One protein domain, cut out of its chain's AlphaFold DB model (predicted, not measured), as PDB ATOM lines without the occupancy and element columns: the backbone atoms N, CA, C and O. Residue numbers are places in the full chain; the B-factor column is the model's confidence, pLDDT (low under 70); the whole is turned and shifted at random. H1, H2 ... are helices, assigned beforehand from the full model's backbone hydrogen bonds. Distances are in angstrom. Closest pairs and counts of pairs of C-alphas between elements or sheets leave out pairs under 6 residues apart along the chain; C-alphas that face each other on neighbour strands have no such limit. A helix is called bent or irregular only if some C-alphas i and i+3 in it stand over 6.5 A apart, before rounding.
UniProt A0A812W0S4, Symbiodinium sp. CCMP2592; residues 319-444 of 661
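This is residues 319 to 444 of the 661 residues of a protein of Symbiodinium sp. CCMP2592 (UniProt A0A812W0S4). A hairpin of two long helices, H4 and H5, makes the core; H3 packs steeply on H4, and residues 338 to 345 of H2 pack on H5, with tiny H1 before H2. The 126 printed residues include five named helices, H1 to H5 in order, and no named strand: all helix. The whole is compact, radius of gyration of the C-alphas 15.9 A, but elongated, 52 by 29 by 21 A.

From first to last C-alpha, H1, residues 319 to 322, beginning at (178.326, 105.007, 169.612), spans 5.3 A; H2, 325 to 345, 29.7 A; H3, 358 to 375, 25.6 A; H4, 380 to 407, 37.9 A; H5, 422 to 442, ending at (196.483, 109.469, 176.706), 28.6 A. H4 is irregular, with C-alphas 382 and 385 7.2 A apart, and has a kink of 42 degrees near residue 387.

The hub H5 touches H4 at a shallow tilt of 31 degrees, opposite ways, closest C-alphas Ser 396 and Trp 431, 5.0 A. Asn 342 of H2 and Leu 428 have the closest C-alphas of H2 and H5, 5.7 A. H3 touches H4, closest C-alphas Ala 363 and Cys 390, 4.5 A. Every O i to N i+4 pair is within hydrogen-bond range in H2, H3 and H5, and 22 of 24 in H4; H1 is too short for one.

The printed part has no cut; the links H2 to H3 and H4 to H5 are long. Residues 347 to 349 have pLDDT under 70.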
ATOM      1  N   GLU A 319     177.143 104.305 170.148       91.56
ATOM      2  CA  GLU A 319     178.326 105.007 169.612       91.56
ATOM      3  C   GLU A 319     177.938 106.262 168.805       91.56
ATOM      4  O   GLU A 319     178.631 107.280 168.839       91.56
ATOM      5  N   ALA A 320     176.775 106.232 168.144       94.19
ATOM      6  CA  ALA A 320     176.234 107.372 167.411       94.19
ATOM      7  C   ALA A 320     175.912 108.573 168.319       94.19
ATOM      8  O   ALA A 320     176.022 109.714 167.866       94.19
ATOM      9  N   LEU A 321     175.539 108.353 169.587       95.06
ATOM     10  CA  LEU A 321     175.306 109.432 170.551       95.06
ATOM     11  C   LEU A 321     176.612 110.148 170.914       95.06
ATOM     12  O   LEU A 321     176.638 111.376 170.945       95.06
ATOM     13  N   LEU A 322     177.701 109.402 171.116       93.69
ATOM     14  CA  LEU A 322     179.017 109.959 171.463       93.69
ATOM     15  C   LEU A 322     179.565 110.897 170.373       93.69
ATOM     16  O   LEU A 322     180.290 111.848 170.666       93.69
ATOM     17  N   ALA A 323     179.188 110.664 169.114       94.69
ATOM     18  CA  ALA A 323     179.559 111.508 167.982       94.69
ATOM     19  C   ALA A 323     178.680 112.767 167.824       94.69
ATOM     20  O   ALA A 323     178.992 113.630 167.000       94.69
ATOM     21  N   ARG A 324     177.573 112.904 168.571       97.38
ATOM     22  CA  ARG A 324     176.657 114.045 168.417       97.38
ATOM     23  C   ARG A 324     177.246 115.330 169.016       97.38
ATOM     24  O   ARG A 324     177.581 115.342 170.201       97.38
ATOM     25  N   PRO A 325     177.252 116.455 168.270       97.81
ATOM     26  CA  PRO A 325     177.777 117.728 168.771       97.81
ATOM     27  C   PRO A 325     177.065 118.246 170.028       97.81
ATOM     28  O   PRO A 325     177.708 118.803 170.911       97.81
ATOM     29  N   GLU A 326     175.745 118.048 170.128       98.00
ATOM     30  CA  GLU A 326     174.950 118.453 171.297       98.00
ATOM     31  C   GLU A 326     175.390 117.713 172.565       98.00
ATOM     32  O   GLU A 326     175.586 118.335 173.605       98.00
ATOM     33  N   TYR A 327     175.607 116.399 172.459       98.19
ATOM     34  CA  TYR A 327     176.052 115.567 173.572       98.19
ATOM     35  C   TYR A 327     177.473 115.940 174.004       98.19
ATOM     36  O   TYR A 327     177.704 116.224 175.176       98.19
ATOM     37  N   GLN A 328     178.401 116.079 173.051       97.94
ATOM     38  CA  GLN A 328     179.768 116.526 173.341       97.94
ATOM     39  C   GLN A 328     179.815 117.940 173.939       97.94
ATOM     40  O   GLN A 328     180.659 118.229 174.781       97.94
ATOM     41  N   SER A 329     178.930 118.844 173.510       98.25
ATOM     42  CA  SER A 329     178.821 120.194 174.076       98.25
ATOM     43  C   SER A 329     178.394 120.153 175.544       98.25
ATOM     44  O   SER A 329     179.018 120.801 176.382       98.25
ATOM     45  N   GLU A 330     177.387 119.345 175.885       98.56
ATOM     46  CA  GLU A 330     176.979 119.153 177.281       98.56
ATOM     47  C   GLU A 330     178.049 118.412 178.104       98.56
ATOM     48  O   GLU A 330     178.264 118.764 179.262       98.56
ATOM     49  N   GLN A 331     178.804 117.475 177.511       98.38
ATOM     50  CA  GLN A 331     179.956 116.852 178.176       98.38
ATOM     51  C   GLN A 331     181.030 117.891 178.507       98.38
ATOM     52  O   GLN A 331     181.497 117.928 179.641       98.38
ATOM     53  N   ARG A 332     181.369 118.790 177.570       98.50
ATOM     54  CA  ARG A 332     182.312 119.895 177.827       98.50
ATOM     55  C   ARG A 332     181.841 120.799 178.963       98.50
ATOM     56  O   ARG A 332     182.644 121.168 179.812       98.50
ATOM     57  N   LYS A 333     180.547 121.136 179.008       98.38
ATOM     58  CA  LYS A 333     179.968 121.949 180.094       98.38
ATOM     59  C   LYS A 333     180.055 121.246 181.443       98.38
ATOM     60  O   LYS A 333     180.424 121.880 182.432       98.38
ATOM     61  N   LEU A 334     179.731 119.953 181.486       98.50
ATOM     62  CA  LEU A 334     179.832 119.174 182.712       98.50
ATOM     63  C   LEU A 334     181.286 119.081 183.183       98.50
ATOM     64  O   LEU A 334     181.552 119.368 184.343       98.50
ATOM     65  N   VAL A 335     182.218 118.742 182.289       98.31
ATOM     66  CA  VAL A 335     183.651 118.685 182.608       98.31
ATOM     67  C   VAL A 335     184.140 120.033 183.124       98.31
ATOM     68  O   VAL A 335     184.701 120.075 184.207       98.31
ATOM     69  N   GLY A 336     183.833 121.141 182.442       97.81
ATOM     70  CA  GLY A 336     184.206 122.475 182.923       97.81
ATOM     71  C   GLY A 336     183.618 122.805 184.301       97.81
ATOM     72  O   GLY A 336     184.279 123.439 185.120       97.81
ATOM     73  N   SER A 337     182.404 122.326 184.597       97.62
ATOM     74  CA  SER A 337     181.807 122.464 185.932       97.62
ATOM     75  C   SER A 337     182.541 121.618 186.979       97.62
ATOM     76  O   SER A 337     182.725 122.078 188.100       97.62
ATOM     77  N   ILE A 338     182.982 120.402 186.630       97.56
ATOM     78  CA  ILE A 338     183.770 119.524 187.511       97.56
ATOM     79  C   ILE A 338     185.156 120.123 187.767       97.56
ATOM     80  O   ILE A 338     185.544 120.219 188.925       97.56
ATOM     81  N   SER A 339     185.858 120.598 186.734       96.25
ATOM     82  CA  SER A 339     187.157 121.272 186.869       96.25
ATOM     83  C   SER A 339     187.049 122.496 187.785       96.25
ATOM     84  O   SER A 339     187.870 122.692 188.678       96.25
ATOM     85  N   TYR A 340     185.981 123.289 187.642       95.19
ATOM     86  CA  TYR A 340     185.750 124.429 188.529       95.19
ATOM     87  C   TYR A 340     185.371 124.012 189.958       95.19
ATOM     88  O   TYR A 340     185.808 124.638 190.918       95.19
ATOM     89  N   LEU A 341     184.598 122.933 190.134       95.25
ATOM     90  CA  LEU A 341     184.355 122.344 191.457       95.25
ATOM     91  C   LEU A 341     185.659 121.848 192.099       95.25
ATOM     92  O   LEU A 341     185.844 122.007 193.305       95.25
ATOM     93  N   ASN A 342     186.567 121.287 191.302       95.69
ATOM     94  CA  ASN A 342     187.851 120.784 191.764       95.69
ATOM     95  C   ASN A 342     188.710 121.897 192.372       95.69
ATOM     96  O   ASN A 342     189.168 121.763 193.510       95.69
ATOM     97  N   SER A 343     188.836 123.039 191.690       92.88
ATOM     98  CA  SER A 343     189.646 124.159 192.188       92.88
ATOM     99  C   SER A 343     189.126 124.802 193.471       92.88
ATOM    100  O   SER A 343     189.893 125.397 194.233       92.88
ATOM    101  N   VAL A 344     187.836 124.642 193.769       91.25
ATOM    102  CA  VAL A 344     187.210 125.251 194.949       91.25
ATOM    103  C   VAL A 344     187.055 124.273 196.114       91.25
ATOM    104  O   VAL A 344     187.083 124.708 197.268       91.25
ATOM    105  N   ALA A 345     186.892 122.976 195.836       91.69
ATOM    106  CA  ALA A 345     186.555 121.965 196.837       91.69
ATOM    107  C   ALA A 345     187.705 121.005 197.176       91.69
ATOM    108  O   ALA A 345     187.737 120.521 198.308       91.69
ATOM    109  N   ASN A 346     188.641 120.727 196.257       87.56
ATOM    110  CA  ASN A 346     189.707 119.756 196.517       87.56
ATOM    111  C   ASN A 346     190.720 120.268 197.570       87.56
ATOM    112  O   ASN A 346     190.935 121.475 197.720       87.56
ATOM    113  N   PHE A 347     191.304 119.348 198.349       67.25
ATOM    114  CA  PHE A 347     192.058 119.565 199.589       67.25
ATOM    115  C   PHE A 347     193.021 120.764 199.514       67.25
ATOM    116  O   PHE A 347     193.907 120.850 198.664       67.25
ATOM    117  N   ARG A 348     192.843 121.715 200.442       64.94
ATOM    118  CA  ARG A 348     193.582 122.996 200.529       64.94
ATOM    119  C   ARG A 348     193.468 123.913 199.299       64.94
ATOM    120  O   ARG A 348     194.301 124.807 199.163       64.94
ATOM    121  N   ARG A 349     192.448 123.744 198.448       64.19
ATOM    122  CA  ARG A 349     192.226 124.548 197.225       64.19
ATOM    123  C   ARG A 349     193.409 124.511 196.264       64.19
ATOM    124  O   ARG A 349     193.762 125.513 195.650       64.19
ATOM    125  N   LYS A 350     194.060 123.353 196.202       79.75
ATOM    126  CA  LYS A 350     195.109 123.071 195.224       79.75
ATOM    127  C   LYS A 350     194.580 122.334 193.997       79.75
ATOM    128  O   LYS A 350     195.377 122.043 193.117       79.75
ATOM    129  N   GLY A 351     193.278 122.040 193.959       86.81
ATOM    130  CA  GLY A 351     192.670 121.390 192.812       86.81
ATOM    131  C   GLY A 351     192.844 122.234 191.556       86.81
ATOM    132  O   GLY A 351     192.713 123.461 191.581       86.81
ATOM    133  N   ARG A 352     193.152 121.564 190.460       92.19
ATOM    134  CA  ARG A 352     193.300 122.163 189.140       92.19
ATOM    135  C   ARG A 352     191.959 122.382 188.451       92.19
ATOM    136  O   ARG A 352     191.051 121.561 188.585       92.19
ATOM    137  N   ASP A 353     191.850 123.465 187.682       94.19
ATOM    138  CA  ASP A 353     190.711 123.762 186.803       94.19
ATOM    139  C   ASP A 353     191.065 123.741 185.303       94.19
ATOM    140  O   ASP A 353     190.197 123.980 184.462       94.19
ATOM    141  N   ASP A 354     192.309 123.405 184.954       95.38
ATOM    142  CA  ASP A 354     192.850 123.442 183.590       95.38
ATOM    143  C   ASP A 354     192.728 122.112 182.823       95.38
ATOM    144  O   ASP A 354     193.221 121.999 181.703       95.38
ATOM    145  N   LEU A 355     192.052 121.109 183.393       95.50
ATOM    146  CA  LEU A 355     191.872 119.786 182.787       95.50
ATOM    147  C   LEU A 355     190.717 119.794 181.756       95.50
ATOM    148  O   LEU A 355     189.557 119.994 182.140       95.50
ATOM    149  N   PRO A 356     191.000 119.589 180.449       97.56
ATOM    150  CA  PRO A 356     190.033 119.799 179.373       97.56
ATOM    151  C   PRO A 356     189.250 118.522 179.020       97.56
ATOM    152  O   PRO A 356     189.750 117.405 179.149       97.56
ATOM    153  N   ALA A 357     188.029 118.666 178.498       98.12
ATOM    154  CA  ALA A 357     187.157 117.538 178.128       98.12
ATOM    155  C   ALA A 357     187.728 116.642 177.018       98.12
ATOM    156  O   ALA A 357     187.311 115.496 176.857       98.12
ATOM    157  N   GLU A 358     188.687 117.159 176.261       98.06
ATOM    158  CA  GLU A 358     189.435 116.446 175.237       98.06
ATOM    159  C   GLU A 358     190.128 115.198 175.808       98.06
ATOM    160  O   GLU A 358     190.160 114.180 175.121       98.06
ATOM    161  N   VAL A 359     190.541 115.212 177.083       98.31
ATOM    162  CA  VAL A 359     191.087 114.032 177.780       98.31
ATOM    163  C   VAL A 359     190.090 112.870 177.768       98.31
ATOM    164  O   VAL A 359     190.438 111.746 177.404       98.31
ATOM    165  N   LEU A 360     188.821 113.142 178.093       98.25
ATOM    166  CA  LEU A 360     187.750 112.143 178.049       98.25
ATOM    167  C   LEU A 360     187.488 111.663 176.617       98.25
ATOM    168  O   LEU A 360     187.289 110.470 176.391       98.25
ATOM    169  N   PHE A 361     187.473 112.574 175.642       97.62
ATOM    170  CA  PHE A 361     187.201 112.212 174.248       97.62
ATOM    171  C   PHE A 361     188.301 111.335 173.650       97.62
ATOM    172  O   PHE A 361     187.993 110.375 172.940       97.62
ATOM    173  N   ASP A 362     189.563 111.637 173.943       98.00
ATOM    174  CA  ASP A 362     190.702 110.851 173.479       98.00
ATOM    175  C   ASP A 362     190.760 109.488 174.189       98.00
ATOM    176  O   ASP A 362     191.008 108.475 173.529       98.00
ATOM    177  N   ALA A 363     190.407 109.419 175.480       98.19
ATOM    178  CA  ALA A 363     190.264 108.155 176.207       98.19
ATOM    179  C   ALA A 363     189.180 107.248 175.596       98.19
ATOM    180  O   ALA A 363     189.446 106.093 175.262       98.19
ATOM    181  N   VAL A 364     187.973 107.777 175.362       97.50
ATOM    182  CA  VAL A 364     186.868 107.024 174.739       97.50
ATOM    183  C   VAL A 364     187.237 106.560 173.328       97.50
ATOM    184  O   VAL A 364     187.017 105.398 172.982       97.50
ATOM    185  N   ARG A 365     187.842 107.437 172.514       97.25
ATOM    186  CA  ARG A 365     188.297 107.082 171.160       97.25
ATOM    187  C   ARG A 365     189.337 105.963 171.199       97.25
ATOM    188  O   ARG A 365     189.314 105.076 170.349       97.25
ATOM    189  N   THR A 366     190.248 106.001 172.166       97.19
ATOM    190  CA  THR A 366     191.293 104.987 172.325       97.19
ATOM    191  C   THR A 366     190.705 103.636 172.722       97.19
ATOM    192  O   THR A 366     191.064 102.633 172.110       97.19
ATOM    193  N   ILE A 367     189.744 103.597 173.652       97.25
ATOM    194  CA  ILE A 367     189.026 102.360 174.005       97.25
ATOM    195  C   ILE A 367     188.331 101.773 172.770       97.25
ATOM    196  O   ILE A 367     188.557 100.613 172.441       97.25
ATOM    197  N   GLN A 368     187.597 102.591 172.007       96.12
ATOM    198  CA  GLN A 368     186.933 102.145 170.773       96.12
ATOM    199  C   GLN A 368     187.916 101.571 169.742       96.12
ATOM    200  O   GLN A 368     187.613 100.576 169.078       96.12
ATOM    201  N   ARG A 369     189.106 102.174 169.601       96.38
ATOM    202  CA  ARG A 369     190.178 101.647 168.741       96.38
ATOM    203  C   ARG A 369     190.678 100.291 169.238       96.38
ATOM    204  O   ARG A 369     190.854  99.394 168.417       96.38
ATOM    205  N   CYS A 370     190.874 100.132 170.547       96.38
ATOM    206  CA  CYS A 370     191.285  98.861 171.147       96.38
ATOM    207  C   CYS A 370     190.227  97.770 170.918       96.38
ATOM    208  O   CYS A 370     190.560  96.662 170.512       96.38
ATOM    209  N   ASP A 371     188.946  98.095 171.083       95.19
ATOM    210  CA  ASP A 371     187.850  97.141 170.884       95.19
ATOM    211  C   ASP A 371     187.698  96.742 169.415       95.19
ATOM    212  O   ASP A 371     187.467  95.576 169.094       95.19
ATOM    213  N   ALA A 372     187.888  97.686 168.490       95.75
ATOM    214  CA  ALA A 372     187.943  97.381 167.066       95.75
ATOM    215  C   ALA A 372     189.146  96.487 166.711       95.75
ATOM    216  O   ALA A 372     189.001  95.565 165.911       95.75
ATOM    217  N   ALA A 373     190.317  96.738 167.303       95.44
ATOM    218  CA  ALA A 373     191.514  95.917 167.133       95.44
ATOM    219  C   ALA A 373     191.298  94.473 167.617       95.44
ATOM    220  O   ALA A 373     191.613  93.529 166.889       95.44
ATOM    221  N   GLU A 374     190.690  94.294 168.791       95.19
ATOM    222  CA  GLU A 374     190.370  92.977 169.349       95.19
ATOM    223  C   GLU A 374     189.353  92.216 168.491       95.19
ATOM    224  O   GLU A 374     189.579  91.051 168.167       95.19
ATOM    225  N   ARG A 375     188.291  92.883 168.014       96.25
ATOM    226  CA  ARG A 375     187.333  92.278 167.065       96.25
ATOM    227  C   ARG A 375     187.992  91.822 165.760       96.25
ATOM    228  O   ARG A 375     187.532  90.866 165.144       96.25
ATOM    229  N   ASN A 376     189.080  92.476 165.355       96.88
ATOM    230  CA  ASN A 376     189.878  92.106 164.186       96.88
ATOM    231  C   ASN A 376     190.963  91.050 164.493       96.88
ATOM    232  O   ASN A 376     191.790  90.762 163.626       96.88
ATOM    233  N   GLY A 377     190.986  90.481 165.703       95.88
ATOM    234  CA  GLY A 377     191.924  89.432 166.108       95.88
ATOM    235  C   GLY A 377     193.336  89.923 166.441       95.88
ATOM    236  O   GLY A 377     194.275  89.125 166.422       95.88
ATOM    237  N   GLN A 378     193.526  91.218 166.714       93.56
ATOM    238  CA  GLN A 378     194.810  91.730 167.204       93.56
ATOM    239  C   GLN A 378     195.021  91.351 168.679       93.56
ATOM    240  O   GLN A 378     194.062  91.167 169.427       93.56
ATOM    241  N   SER A 379     196.285  91.227 169.101       89.44
ATOM    242  CA  SER A 379     196.623  90.849 170.479       89.44
ATOM    243  C   SER A 379     196.105  91.881 171.482       89.44
ATOM    244  O   SER A 379     196.480  93.055 171.424       89.44
ATOM    245  N   THR A 380     195.298  91.422 172.439       89.75
ATOM    246  CA  THR A 380     194.749  92.239 173.530       89.75
ATOM    247  C   THR A 380     195.836  92.785 174.451       89.75
ATOM    248  O   THR A 380     195.657  93.851 175.044       89.75
ATOM    249  N   GLU A 381     196.987  92.111 174.529       89.31
ATOM    250  CA  GLU A 381     198.107  92.493 175.391       89.31
ATOM    251  C   GLU A 381     198.713  93.843 175.007       89.31
ATOM    252  O   GLU A 381     199.032  94.632 175.894       89.31
ATOM    253  N   LEU A 382     198.808  94.142 173.705       89.12
ATOM    254  CA  LEU A 382     199.339  95.420 173.216       89.12
ATOM    255  C   LEU A 382     198.421  96.589 173.584       89.12
ATOM    256  O   LEU A 382     198.888  97.690 173.839       89.12
ATOM    257  N   SER A 383     197.111  96.349 173.647       94.50
ATOM    258  CA  SER A 383     196.117  97.359 174.023       94.50
ATOM    259  C   SER A 383     195.814  97.416 175.523       94.50
ATOM    260  O   SER A 383     195.080  98.303 175.956       94.50
ATOM    261  N   ALA A 384     196.337  96.483 176.325       94.88
ATOM    262  CA  ALA A 384     195.950  96.345 177.728       94.88
ATOM    263  C   ALA A 384     196.280  97.607 178.540       94.88
ATOM    264  O   ALA A 384     195.415  98.115 179.246       94.88
ATOM    265  N   ALA A 385     197.487  98.161 178.376       96.38
ATOM    266  CA  ALA A 385     197.897  99.378 179.076       96.38
ATOM    267  C   ALA A 385     197.047 100.596 178.672       96.38
ATOM    268  O   ALA A 385     196.566 101.331 179.533       96.38
ATOM    269  N   ALA A 386     196.798 100.775 177.369       97.44
ATOM    270  CA  ALA A 386     195.925 101.840 176.880       97.44
ATOM    271  C   ALA A 386     194.509 101.726 177.458       97.44
ATOM    272  O   ALA A 386     193.945 102.733 177.885       97.44
ATOM    273  N   ARG A 387     193.951 100.511 177.522       96.81
ATOM    274  CA  ARG A 387     192.642 100.259 178.137       96.81
ATOM    275  C   ARG A 387     192.619 100.588 179.618       96.81
ATOM    276  O   ARG A 387     191.667 101.230 180.041       96.81
ATOM    277  N   THR A 388     193.646 100.207 180.377       96.12
ATOM    278  CA  THR A 388     193.749 100.560 181.799       96.12
ATOM    279  C   THR A 388     193.730 102.080 181.978       96.12
ATOM    280  O   THR A 388     192.855 102.603 182.658       96.12
ATOM    281  N   LEU A 389     194.611 102.818 181.296       96.94
ATOM    282  CA  LEU A 389     194.711 104.275 181.466       96.94
ATOM    283  C   LEU A 389     193.476 105.036 180.963       96.94
ATOM    284  O   LEU A 389     193.031 105.996 181.586       96.94
ATOM    285  N   CYS A 390     192.897 104.616 179.837       97.62
ATOM    286  CA  CYS A 390     191.695 105.257 179.307       97.62
ATOM    287  C   CYS A 390     190.448 104.886 180.119       97.62
ATOM    288  O   CYS A 390     189.586 105.736 180.346       97.62
ATOM    289  N   GLY A 391     190.354 103.629 180.563       96.56
ATOM    290  CA  GLY A 391     189.293 103.150 181.444       96.56
ATOM    291  C   GLY A 391     189.276 103.942 182.742       96.56
ATOM    292  O   GLY A 391     188.224 104.401 183.169       96.56
ATOM    293  N   ASP A 392     190.453 104.238 183.285       95.94
ATOM    294  CA  ASP A 392     190.616 105.042 184.486       95.94
ATOM    295  C   ASP A 392     189.977 106.437 184.400       95.94
ATOM    296  O   ASP A 392     189.258 106.842 185.324       95.94
ATOM    297  N   VAL A 393     190.198 107.137 183.282       97.81
ATOM    298  CA  VAL A 393     189.604 108.449 182.964       97.81
ATOM    299  C   VAL A 393     188.083 108.350 182.820       97.81
ATOM    300  O   VAL A 393     187.342 109.186 183.346       97.81
ATOM    301  N   VAL A 394     187.599 107.335 182.096       97.62
ATOM    302  CA  VAL A 394     186.163 107.139 181.852       97.62
ATOM    303  C   VAL A 394     185.438 106.776 183.148       97.62
ATOM    304  O   VAL A 394     184.391 107.349 183.449       97.62
ATOM    305  N   GLU A 395     186.000 105.871 183.944       96.12
ATOM    306  CA  GLU A 395     185.435 105.430 185.217       96.12
ATOM    307  C   GLU A 395     185.347 106.569 186.231       96.12
ATOM    308  O   GLU A 395     184.314 106.710 186.885       96.12
ATOM    309  N   SER A 396     186.378 107.413 186.350       97.31
ATOM    310  CA  SER A 396     186.336 108.558 187.271       97.31
ATOM    311  C   SER A 396     185.280 109.588 186.847       97.31
ATOM    312  O   SER A 396     184.535 110.103 187.687       97.31
ATOM    313  N   PHE A 397     185.114 109.822 185.538       98.19
ATOM    314  CA  PHE A 397     184.038 110.661 185.004       98.19
ATOM    315  C   PHE A 397     182.648 110.070 185.288       98.19
ATOM    316  O   PHE A 397     181.759 110.776 185.771       98.19
ATOM    317  N   VAL A 398     182.448 108.770 185.051       97.19
ATOM    318  CA  VAL A 398     181.186 108.072 185.353       97.19
ATOM    319  C   VAL A 398     180.882 108.103 186.854       97.19
ATOM    320  O   VAL A 398     179.744 108.378 187.244       97.19
ATOM    321  N   ALA A 399     181.885 107.893 187.706       96.56
ATOM    322  CA  ALA A 399     181.743 107.965 189.155       96.56
ATOM    323  C   ALA A 399     181.337 109.371 189.626       96.56
ATOM    324  O   ALA A 399     180.479 109.503 190.504       96.56
ATOM    325  N   MET A 400     181.890 110.422 189.015       98.19
ATOM    326  CA  MET A 400     181.484 111.802 189.282       98.19
ATOM    327  C   MET A 400     180.034 112.063 188.854       98.19
ATOM    328  O   MET A 400     179.252 112.623 189.620       98.19
ATOM    329  N   ARG A 401     179.625 111.598 187.664       98.38
ATOM    330  CA  ARG A 401     178.225 111.688 187.207       98.38
ATOM    331  C   ARG A 401     177.275 110.999 188.179       98.38
ATOM    332  O   ARG A 401     176.243 111.564 188.533       98.38
ATOM    333  N   PHE A 402     177.629 109.799 188.639       97.62
ATOM    334  CA  PHE A 402     176.852 109.075 189.640       97.62
ATOM    335  C   PHE A 402     176.711 109.880 190.938       97.62
ATOM    336  O   PHE A 402     175.596 110.075 191.419       97.62
ATOM    337  N   TYR A 403     177.814 110.423 191.458       97.38
ATOM    338  CA  TYR A 403     177.794 111.285 192.641       97.38
ATOM    339  C   TYR A 403     176.859 112.495 192.465       97.38
ATOM    340  O   TYR A 403     176.031 112.772 193.333       97.38
ATOM    341  N   LEU A 404     176.928 113.177 191.315       97.88
ATOM    342  CA  LEU A 404     176.072 114.325 191.004       97.88
ATOM    343  C   LEU A 404     174.581 113.951 190.923       97.88
ATOM    344  O   LEU A 404     173.723 114.725 191.347       97.88
ATOM    345  N   ARG A 405     174.242 112.754 190.429       97.88
ATOM    346  CA  ARG A 405     172.851 112.261 190.431       97.88
ATOM    347  C   ARG A 405     172.322 112.059 191.845       97.88
ATOM    348  O   ARG A 405     171.167 112.391 192.103       97.88
ATOM    349  N   GLU A 406     173.143 111.513 192.739       97.06
ATOM    350  CA  GLU A 406     172.751 111.274 194.128       97.06
ATOM    351  C   GLU A 406     172.614 112.585 194.902       97.06
ATOM    352  O   GLU A 406     171.567 112.834 195.501       97.06
ATOM    353  N   ILE A 407     173.605 113.476 194.812       96.56
ATOM    354  CA  ILE A 407     173.561 114.764 195.516       96.56
ATOM    355  C   ILE A 407     172.442 115.674 194.995       96.56
ATOM    356  O   ILE A 407     171.853 116.437 195.757       96.56
ATOM    357  N   GLY A 408     172.086 115.547 193.711       96.38
ATOM    358  CA  GLY A 408     170.972 116.263 193.098       96.38
ATOM    359  C   GLY A 408     169.611 115.959 193.737       96.38
ATOM    360  O   GLY A 408     168.686 116.753 193.577       96.38
ATOM    361  N   LYS A 409     169.477 114.850 194.479       96.56
ATOM    362  CA  LYS A 409     168.255 114.496 195.223       96.56
ATOM    363  C   LYS A 409     168.135 115.227 196.564       96.56
ATOM    364  O   LYS A 409     167.040 115.252 197.116       96.56
ATOM    365  N   CYS A 410     169.232 115.775 197.090       94.75
ATOM    366  CA  CYS A 410     169.286 116.396 198.414       94.75
ATOM    367  C   CYS A 410     170.297 117.558 198.475       94.75
ATOM    368  O   CYS A 410     171.189 117.594 199.328       94.75
ATOM    369  N   LEU A 411     170.179 118.516 197.551       92.00
ATOM    370  CA  LEU A 411     171.080 119.674 197.453       92.00
ATOM    371  C   LEU A 411     171.099 120.540 198.723       92.00
ATOM    372  O   LEU A 411     172.093 121.203 199.018       92.00
ATOM    373  N   GLU A 412     170.016 120.517 199.496       86.31
ATOM    374  CA  GLU A 412     169.878 121.191 200.785       86.31
ATOM    375  C   GLU A 412     170.786 120.614 201.881       86.31
ATOM    376  O   GLU A 412     171.113 121.322 202.832       86.31
ATOM    377  N   ARG A 413     171.230 119.355 201.739       89.75
ATOM    378  CA  ARG A 413     172.117 118.676 202.702       89.75
ATOM    379  C   ARG A 413     173.601 118.903 202.439       89.75
ATOM    380  O   ARG A 413     174.424 118.507 203.255       89.75
ATOM    381  N   VAL A 414     173.942 119.497 201.301       91.69
ATOM    382  CA  VAL A 414     175.333 119.769 200.928       91.69
ATOM    383  C   VAL A 414     175.913 120.820 201.866       91.69
ATOM    384  O   VAL A 414     175.258 121.827 202.135       91.69
ATOM    385  N   ASP A 415     177.124 120.614 202.366       90.69
ATOM    386  CA  ASP A 415     177.809 121.654 203.132       90.69
ATOM    387  C   ASP A 415     178.217 122.790 202.169       90.69
ATOM    388  O   ASP A 415     178.867 122.508 201.154       90.69
ATOM    389  N   PRO A 416     177.839 124.057 202.435       87.94
ATOM    390  CA  PRO A 416     178.286 125.220 201.664       87.94
ATOM    391  C   PRO A 416     179.803 125.319 201.500       87.94
ATOM    392  O   PRO A 416     180.299 125.752 200.459       87.94
ATOM    393  N   HIS A 417     180.557 124.903 202.516       87.06
ATOM    394  CA  HIS A 417     181.993 124.728 202.430       87.06
ATOM    395  C   HIS A 417     182.268 123.415 201.710       87.06
ATOM    396  O   HIS A 417     182.371 122.351 202.315       87.06
ATOM    397  N   LEU A 418     182.391 123.493 200.384       90.94
ATOM    398  CA  LEU A 418     182.416 122.313 199.522       90.94
ATOM    399  C   LEU A 418     183.477 121.269 199.916       90.94
ATOM    400  O   LEU A 418     183.215 120.075 199.789       90.94
ATOM    401  N   CYS A 419     184.609 121.699 200.482       91.44
ATOM    402  CA  CYS A 419     185.669 120.831 201.003       91.44
ATOM    403  C   CYS A 419     185.263 119.952 202.203       91.44
ATOM    404  O   CYS A 419     185.936 118.964 202.482       91.44
ATOM    405  N   ASN A 420     184.178 120.276 202.908       91.81
ATOM    406  CA  ASN A 420     183.648 119.463 204.005       91.81
ATOM    407  C   ASN A 420     182.804 118.282 203.497       91.81
ATOM    408  O   ASN A 420     182.503 117.355 204.248       91.81
ATOM    409  N   ASN A 421     182.431 118.277 202.214       93.00
ATOM    410  CA  ASN A 421     181.693 117.175 201.611       93.00
ATOM    411  C   ASN A 421     182.680 116.063 201.227       93.00
ATOM    412  O   ASN A 421     183.118 115.986 200.080       93.00
ATOM    413  N   ALA A 422     183.023 115.189 202.179       93.50
ATOM    414  CA  ALA A 422     184.033 114.137 201.996       93.50
ATOM    415  C   ALA A 422     183.815 113.286 200.729       93.50
ATOM    416  O   ALA A 422     184.770 112.977 200.016       93.50
ATOM    417  N   GLY A 423     182.556 112.967 200.403       94.44
ATOM    418  CA  GLY A 423     182.203 112.245 199.179       94.44
ATOM    419  C   GLY A 423     182.538 113.014 197.896       94.44
ATOM    420  O   GLY A 423     183.068 112.418 196.964       94.44
ATOM    421  N   LEU A 424     182.297 114.330 197.857       94.94
ATOM    422  CA  LEU A 424     182.674 115.183 196.725       94.94
ATOM    423  C   LEU A 424     184.195 115.246 196.589       94.94
ATOM    424  O   LEU A 424     184.712 115.008 195.504       94.94
ATOM    425  N   VAL A 425     184.903 115.531 197.686       94.44
ATOM    426  CA  VAL A 425     186.369 115.667 197.682       94.44
ATOM    427  C   VAL A 425     187.030 114.378 197.212       94.44
ATOM    428  O   VAL A 425     187.862 114.421 196.316       94.44
ATOM    429  N   THR A 426     186.601 113.227 197.732       93.69
ATOM    430  CA  THR A 426     187.129 111.917 197.314       93.69
ATOM    431  C   THR A 426     186.955 111.697 195.810       93.69
ATOM    432  O   THR A 426     187.867 111.226 195.138       93.69
ATOM    433  N   ARG A 427     185.796 112.073 195.251       95.88
ATOM    434  CA  ARG A 427     185.534 111.956 193.809       95.88
ATOM    435  C   ARG A 427     186.353 112.930 192.977       95.88
ATOM    436  O   ARG A 427     186.730 112.576 191.868       95.88
ATOM    437  N   LEU A 428     186.586 114.136 193.483       95.94
ATOM    438  CA  LEU A 428     187.366 115.161 192.799       95.94
ATOM    439  C   LEU A 428     188.854 114.812 192.760       95.94
ATOM    440  O   LEU A 428     189.439 114.924 191.693       95.94
ATOM    441  N   VAL A 429     189.427 114.310 193.862       93.88
ATOM    442  CA  VAL A 429     190.811 113.796 193.898       93.88
ATOM    443  C   VAL A 429     190.988 112.690 192.865       93.88
ATOM    444  O   VAL A 429     191.869 112.770 192.019       93.88
ATOM    445  N   ASP A 430     190.097 111.697 192.884       94.38
ATOM    446  CA  ASP A 430     190.168 110.567 191.960       94.38
ATOM    447  C   ASP A 430     190.035 110.989 190.483       94.38
ATOM    448  O   ASP A 430     190.719 110.492 189.581       94.38
ATOM    449  N   TRP A 431     189.122 111.928 190.235       97.00
ATOM    450  CA  TRP A 431     188.939 112.530 188.926       97.00
ATOM    451  C   TRP A 431     190.198 113.284 188.487       97.00
ATOM    452  O   TRP A 431     190.693 113.010 187.401       97.00
ATOM    453  N   GLU A 432     190.759 114.154 189.328       96.00
ATOM    454  CA  GLU A 432     191.969 114.923 189.025       96.00
ATOM    455  C   GLU A 432     193.162 114.012 188.726       96.00
ATOM    456  O   GLU A 432     193.740 114.127 187.648       96.00
ATOM    457  N   GLU A 433     193.472 113.047 189.596       94.38
ATOM    458  CA  GLU A 433     194.598 112.118 189.414       94.38
ATOM    459  C   GLU A 433     194.488 111.335 188.095       94.38
ATOM    460  O   GLU A 433     195.435 111.281 187.305       94.38
ATOM    461  N   SER A 434     193.305 110.775 187.807       96.38
ATOM    462  CA  SER A 434     193.072 110.032 186.560       96.38
ATOM    463  C   SER A 434     193.189 110.941 185.329       96.38
ATOM    464  O   SER A 434     193.667 110.523 184.273       96.38
ATOM    465  N   TRP A 435     192.740 112.193 185.437       97.75
ATOM    466  CA  TRP A 435     192.723 113.146 184.330       97.75
ATOM    467  C   TRP A 435     194.081 113.790 184.068       97.75
ATOM    468  O   TRP A 435     194.382 114.062 182.909       97.75
ATOM    469  N   GLU A 436     194.928 113.971 185.080       96.50
ATOM    470  CA  GLU A 436     196.324 114.373 184.890       96.50
ATOM    471  C   GLU A 436     197.100 113.314 184.099       96.50
ATOM    472  O   GLU A 436     197.798 113.637 183.132       96.50
ATOM    473  N   VAL A 437     196.911 112.037 184.449       96.81
ATOM    474  CA  VAL A 437     197.465 110.905 183.693       96.81
ATOM    475  C   VAL A 437     196.910 110.890 182.267       96.81
ATOM    476  O   VAL A 437     197.671 110.751 181.306       96.81
ATOM    477  N   GLY A 438     195.602 111.097 182.100       97.69
ATOM    478  CA  GLY A 438     194.964 111.192 180.789       97.69
ATOM    479  C   GLY A 438     195.528 112.326 179.923       97.69
ATOM    480  O   GLY A 438     195.916 112.102 178.777       97.69
ATOM    481  N   ALA A 439     195.637 113.534 180.475       97.62
ATOM    482  CA  ALA A 439     196.178 114.701 179.782       97.62
ATOM    483  C   ALA A 439     197.630 114.484 179.344       97.62
ATOM    484  O   ALA A 439     198.006 114.825 178.222       97.62
ATOM    485  N   ARG A 440     198.448 113.874 180.209       97.19
ATOM    486  CA  ARG A 440     199.869 113.655 179.934       97.19
ATOM    487  C   ARG A 440     200.125 112.508 178.959       97.19
ATOM    488  O   ARG A 440     200.916 112.662 178.029       97.19
ATOM    489  N   TYR A 441     199.493 111.358 179.184       97.38
ATOM    490  CA  TYR A 441     199.842 110.116 178.494       97.38
ATOM    491  C   TYR A 441     198.823 109.709 177.436       97.38
ATOM    492  O   TYR A 441     199.234 109.258 176.376       97.38
ATOM    493  N   VAL A 442     197.519 109.891 177.669       97.75
ATOM    494  CA  VAL A 442     196.483 109.469 176.706       97.75
ATOM    495  C   VAL A 442     196.402 110.426 175.515       97.75
ATOM    496  O   VAL A 442     196.281 109.975 174.379       97.75
ATOM    497  N   GLN A 443     196.525 111.738 175.740       97.50
ATOM    498  CA  GLN A 443     196.494 112.717 174.641       97.50
ATOM    499  C   GLN A 443     197.768 112.707 173.783       97.50
ATOM    500  O   GLN A 443     197.748 113.134 172.627       97.50
ATOM    501  N   ASN A 444     198.881 112.201 174.319       97.69
ATOM    502  CA  ASN A 444     200.124 112.035 173.578       97.69
ATOM    503  C   ASN A 444     200.225 110.605 173.023       97.69
ATOM    504  O   ASN A 444     200.777 109.712 173.661       97.69
TER     505      ASN A 444